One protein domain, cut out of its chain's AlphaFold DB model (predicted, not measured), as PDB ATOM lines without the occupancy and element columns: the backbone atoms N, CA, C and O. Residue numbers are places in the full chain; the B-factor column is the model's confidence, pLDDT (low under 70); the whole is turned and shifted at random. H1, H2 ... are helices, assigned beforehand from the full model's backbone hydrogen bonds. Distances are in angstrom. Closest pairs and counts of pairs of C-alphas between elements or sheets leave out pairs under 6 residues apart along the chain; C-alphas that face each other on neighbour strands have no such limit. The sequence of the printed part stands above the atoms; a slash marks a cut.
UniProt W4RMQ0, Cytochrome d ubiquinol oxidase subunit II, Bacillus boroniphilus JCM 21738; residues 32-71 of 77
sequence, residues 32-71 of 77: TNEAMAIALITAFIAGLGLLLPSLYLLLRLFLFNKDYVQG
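What this domain is: This is residues 32 to 71 of the 77 residues of the protein "Cytochrome d ubiquinol oxidase subunit II" of Bacillus boroniphilus JCM 21738 (UniProt W4RMQ0). One long helix, H1, makes nearly the whole length of a rod, and a very short helix, H2, sits at its far end as a small hook after a tight turn. The printed part has 40 residues with two named helices, H1 then H2, and no named strand; the class is all helix. The whole is extended, with a radius of gyration of the C-alphas of 16.9 A and spans of 53 by 10 by 7 A.

Where its parts are: H1 holds residues 34 to 63, from C-alpha 34 at (117.633, 101.763, 133.303) to C-alpha 63 at (134.841, 63.311, 142.039), 43.0 A in length. H2 holds residues 66 to 69, 5.3 A from first to last C-alpha, and ends with C-alpha 69 at (135.199, 58.842, 147.964).

How they stand to each other: H1 and H2 touch only at the corner by their tight link, H1 with residues 61 to 63 alone; the closest C-alphas, of Phe 62 and Val 69, are 6.8 A apart. In H1, 25 of 26 O i to N i+4 pairs are within hydrogen-bond range; H2 is too short for such a pair, and its one O i to N i+3 pair is not within range.

The domain as a whole: The two C-alphas farthest apart, of Asn 33 and Gln 70, are 53.3 A apart. The printed part has no cut. Residues 32 to 60 stand free, of which 34 to 60 belong to H1. The model's pLDDT is under 70 at residue 32 and residues 64 to 71.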
ATOM      1  N   THR A  32     112.320  97.966 131.826       63.66
ATOM      2  CA  THR A  32     112.339  98.397 133.227       63.66
ATOM      3  C   THR A  32     113.285  99.599 133.346       63.66
ATOM      4  O   THR A  32     114.151  99.781 132.489       63.66
ATOM      5  N   ASN A  33     113.107 100.451 134.366       79.75
ATOM      6  CA  ASN A  33     113.977 101.617 134.593       79.75
ATOM      7  C   ASN A  33     115.457 101.229 134.386       79.75
ATOM      8  O   ASN A  33     115.884 100.202 134.913       79.75
ATOM      9  N   GLU A  34     116.226 102.031 133.643       82.62
ATOM     10  CA  GLU A  34     117.633 101.763 133.303       82.62
ATOM     11  C   GLU A  34     118.470 101.330 134.517       82.62
ATOM     12  O   GLU A  34     119.287 100.411 134.426       82.62
ATOM     13  N   ALA A  35     118.199 101.914 135.689       88.00
ATOM     14  CA  ALA A  35     118.847 101.537 136.943       88.00
ATOM     15  C   ALA A  35     118.611 100.060 137.324       88.00
ATOM     16  O   ALA A  35     119.538  99.373 137.756       88.00
ATOM     17  N   MET A  36     117.391  99.549 137.135       89.44
ATOM     18  CA  MET A  36     117.041  98.145 137.381       89.44
ATOM     19  C   MET A  36     117.695  97.217 136.355       89.44
ATOM     20  O   MET A  36     118.190  96.154 136.724       89.44
ATOM     21  N   ALA A  37     117.748  97.622 135.083       86.38
ATOM     22  CA  ALA A  37     118.400  96.837 134.037       86.38
ATOM     23  C   ALA A  37     119.889  96.615 134.354       86.38
ATOM     24  O   ALA A  37     120.370  95.479 134.335       86.38
ATOM     25  N   ILE A  38     120.601  97.678 134.741       90.31
ATOM     26  CA  ILE A  38     122.014  97.600 135.139       90.31
ATOM     27  C   ILE A  38     122.184  96.726 136.389       90.31
ATOM     28  O   ILE A  38     123.088  95.886 136.437       90.31
ATOM     29  N   ALA A  39     121.307  96.877 137.387       93.12
ATOM     30  CA  ALA A  39     121.350  96.079 138.611       93.12
ATOM     31  C   ALA A  39     121.163  94.578 138.333       93.12
ATOM     32  O   ALA A  39     121.932  93.763 138.843       93.12
ATOM     33  N   LEU A  40     120.198  94.205 137.488       93.12
ATOM     34  CA  LEU A  40     119.941  92.812 137.116       93.12
ATOM     35  C   LEU A  40     121.105  92.201 136.333       93.12
ATOM     36  O   LEU A  40     121.514  91.083 136.641       93.12
ATOM     37  N   ILE A  41     121.683  92.933 135.375       92.50
ATOM     38  CA  ILE A  41     122.866  92.476 134.627       92.50
ATOM     39  C   ILE A  41     124.039  92.243 135.586       92.50
ATOM     40  O   ILE A  41     124.696  91.203 135.530       92.50
ATOM     41  N   THR A  42     124.273  93.180 136.506       95.25
ATOM     42  CA  THR A  42     125.355  93.078 137.494       95.25
ATOM     43  C   THR A  42     125.144  91.884 138.425       95.25
ATOM     44  O   THR A  42     126.068  91.097 138.637       95.25
ATOM     45  N   ALA A  43     123.924  91.697 138.936       96.31
ATOM     46  CA  ALA A  43     123.567  90.561 139.782       96.31
ATOM     47  C   ALA A  43     123.703  89.224 139.040       96.31
ATOM     48  O   ALA A  43     124.187  88.250 139.615       96.31
ATOM     49  N   PHE A  44     123.336  89.174 137.758       95.50
ATOM     50  CA  PHE A  44     123.484  87.984 136.924       95.50
ATOM     51  C   PHE A  44     124.957  87.609 136.727       95.50
ATOM     52  O   PHE A  44     125.326  86.452 136.927       95.50
ATOM     53  N   ILE A  45     125.819  88.582 136.413       96.69
ATOM     54  CA  ILE A  45     127.267  88.362 136.275       96.69
ATOM     55  C   ILE A  45     127.874  87.907 137.607       96.69
ATOM     56  O   ILE A  45     128.623  86.932 137.631       96.69
ATOM     57  N   ALA A  46     127.524  88.562 138.718       96.94
ATOM     58  CA  ALA A  46     127.986  88.171 140.048       96.94
ATOM     59  C   ALA A  46     127.527  86.747 140.417       96.94
ATOM     60  O   ALA A  46     128.321  85.942 140.905       96.94
ATOM     61  N   GLY A  47     126.269  86.411 140.119       96.19
ATOM     62  CA  GLY A  47     125.701  85.083 140.323       96.19
ATOM     63  C   GLY A  47     126.415  84.009 139.504       96.19
ATOM     64  O   GLY A  47     126.810  82.987 140.061       96.19
ATOM     65  N   LEU A  48     126.663  84.246 138.211       95.56
ATOM     66  CA  LEU A  48     127.445  83.335 137.365       95.56
ATOM     67  C   LEU A  48     128.894  83.196 137.847       95.56
ATOM     68  O   LEU A  48     129.437  82.087 137.856       95.56
ATOM     69  N   GLY A  49     129.493  84.302 138.294       96.44
ATOM     70  CA  GLY A  49     130.826  84.345 138.886       96.44
ATOM     71  C   GLY A  49     130.951  83.512 140.160       96.44
ATOM     72  O   GLY A  49     132.040  83.029 140.439       96.44
ATOM     73  N   LEU A  50     129.858  83.283 140.894       95.88
ATOM     74  CA  LEU A  50     129.801  82.371 142.043       95.88
ATOM     75  C   LEU A  50     129.378  80.946 141.641       95.88
ATOM     76  O   LEU A  50     129.879  79.960 142.190       95.88
ATOM     77  N   LEU A  51     128.491  80.807 140.655       95.62
ATOM     78  CA  LEU A  51     127.959  79.520 140.201       95.62
ATOM     79  C   LEU A  51     129.042  78.640 139.561       95.62
ATOM     80  O   LEU A  51     129.182  77.472 139.917       95.62
ATOM     81  N   LEU A  52     129.844  79.190 138.647       94.06
ATOM     82  CA  LEU A  52     130.916  78.440 137.983       94.06
ATOM     83  C   LEU A  52     131.971  77.886 138.963       94.06
ATOM     84  O   LEU A  52     132.240  76.682 138.910       94.06
ATOM     85  N   PRO A  53     132.557  78.682 139.885       93.50
ATOM     86  CA  PRO A  53     133.524  78.153 140.842       93.50
ATOM     87  C   PRO A  53     132.886  77.221 141.869       93.50
ATOM     88  O   PRO A  53     133.532  76.252 142.259       93.50
ATOM     89  N   SER A  54     131.640  77.453 142.293       93.38
ATOM     90  CA  SER A  54     130.972  76.548 143.241       93.38
ATOM     91  C   SER A  54     130.716  75.167 142.632       93.38
ATOM     92  O   SER A  54     131.042  74.162 143.265       93.38
ATOM     93  N   LEU A  55     130.250  75.090 141.380       92.06
ATOM     94  CA  LEU A  55     130.125  73.822 140.651       92.06
ATOM     95  C   LEU A  55     131.485  73.147 140.444       92.06
ATOM     96  O   LEU A  55     131.609  71.942 140.657       92.06
ATOM     97  N   TYR A  56     132.523  73.908 140.087       90.81
ATOM     98  CA  TYR A  56     133.877  73.369 139.958       90.81
ATOM     99  C   TYR A  56     134.401  72.788 141.280       90.81
ATOM    100  O   TYR A  56     134.924  71.673 141.295       90.81
ATOM    101  N   LEU A  57     134.239  73.505 142.397       89.38
ATOM    102  CA  LEU A  57     134.646  73.039 143.725       89.38
ATOM    103  C   LEU A  57     133.873  71.791 144.151       89.38
ATOM    104  O   LEU A  57     134.479  70.865 144.685       89.38
ATOM    105  N   LEU A  58     132.570  71.743 143.871       89.94
ATOM    106  CA  LEU A  58     131.729  70.583 144.147       89.94
ATOM    107  C   LEU A  58     132.235  69.360 143.377       89.94
ATOM    108  O   LEU A  58     132.546  68.333 143.979       89.94
ATOM    109  N   LEU A  59     132.418  69.475 142.060       89.25
ATOM    110  CA  LEU A  59     132.949  68.378 141.248       89.25
ATOM    111  C   LEU A  59     134.361  67.975 141.702       89.25
ATOM    112  O   LEU A  59     134.664  66.787 141.785       89.25
ATOM    113  N   ARG A  60     135.218  68.935 142.067       84.12
ATOM    114  CA  ARG A  60     136.568  68.666 142.586       84.12
ATOM    115  C   ARG A  60     136.543  67.891 143.905       84.12
ATOM    116  O   ARG A  60     137.317  66.948 144.058       84.12
ATOM    117  N   LEU A  61     135.683  68.275 144.845       82.00
ATOM    118  CA  LEU A  61     135.616  67.649 146.164       82.00
ATOM    119  C   LEU A  61     135.030  66.235 146.094       82.00
ATOM    120  O   LEU A  61     135.573  65.325 146.715       82.00
ATOM    121  N   PHE A  62     133.965  66.045 145.311       80.12
ATOM    122  CA  PHE A  62     133.239  64.776 145.250       80.12
ATOM    123  C   PHE A  62     133.792  63.777 144.225       80.12
ATOM    124  O   PHE A  62     133.682  62.579 144.458       80.12
ATOM    125  N   LEU A  63     134.379  64.219 143.105       72.44
ATOM    126  CA  LEU A  63     134.841  63.311 142.039       72.44
ATOM    127  C   LEU A  63     136.363  63.145 141.990       72.44
ATOM    128  O   LEU A  63     136.844  62.075 141.623       72.44
ATOM    129  N   PHE A  64     137.137  64.176 142.347       63.28
ATOM    130  CA  PHE A  64     138.598  64.159 142.185       63.28
ATOM    131  C   PHE A  64     139.371  63.856 143.471       63.28
ATOM    132  O   PHE A  64     140.577  63.613 143.406       63.28
ATOM    133  N   ASN A  65     138.706  63.817 144.627       62.84
ATOM    134  CA  ASN A  65     139.349  63.448 145.881       62.84
ATOM    135  C   ASN A  65     139.120  61.960 146.196       62.84
ATOM    136  O   ASN A  65     138.102  61.579 146.775       62.84
ATOM    137  N   LYS A  66     140.079  61.106 145.805       56.91
ATOM    138  CA  LYS A  66     140.046  59.657 146.086       56.91
ATOM    139  C   LYS A  66     139.910  59.352 147.581       56.91
ATOM    140  O   LYS A  66     139.247  58.378 147.915       56.91
ATOM    141  N   ASP A  67     140.445  60.199 148.463       56.81
ATOM    142  CA  ASP A  67     140.347  60.014 149.916       56.81
ATOM    143  C   ASP A  67     138.957  60.361 150.481       56.81
ATOM    144  O   ASP A  67     138.543  59.773 151.479       56.81
ATOM    145  N   TYR A  68     138.196  61.243 149.815       55.22
ATOM    146  CA  TYR A  68     136.809  61.567 150.189       55.22
ATOM    147  C   TYR A  68     135.824  60.484 149.720       55.22
ATOM    148  O   TYR A  68     134.923  60.104 150.460       55.22
ATOM    149  N   VAL A  69     136.034  59.927 148.522       56.25
ATOM    150  CA  VAL A  69     135.199  58.842 147.964       56.25
ATOM    151  C   VAL A  69     135.496  57.485 148.619       56.25
ATOM    152  O   VAL A  69     134.612  56.638 148.702       56.25
ATOM    153  N   GLN A  70     136.723  57.262 149.106       58.78
ATOM    154  CA  GLN A  70     137.122  56.003 149.753       58.78
ATOM    155  C   GLN A  70     136.941  55.995 151.280       58.78
ATOM    156  O   GLN A  70     137.163  54.953 151.891       58.78
ATOM    157  N   GLY A  71     136.564  57.116 151.910       57.94
ATOM    158  CA  GLY A  71     136.315  57.183 153.358       57.94
ATOM    159  C   GLY A  71     137.534  56.883 154.242       57.94
ATOM    160  O   GLY A  71     137.369  56.579 155.417       57.94
TER     161      GLY A  71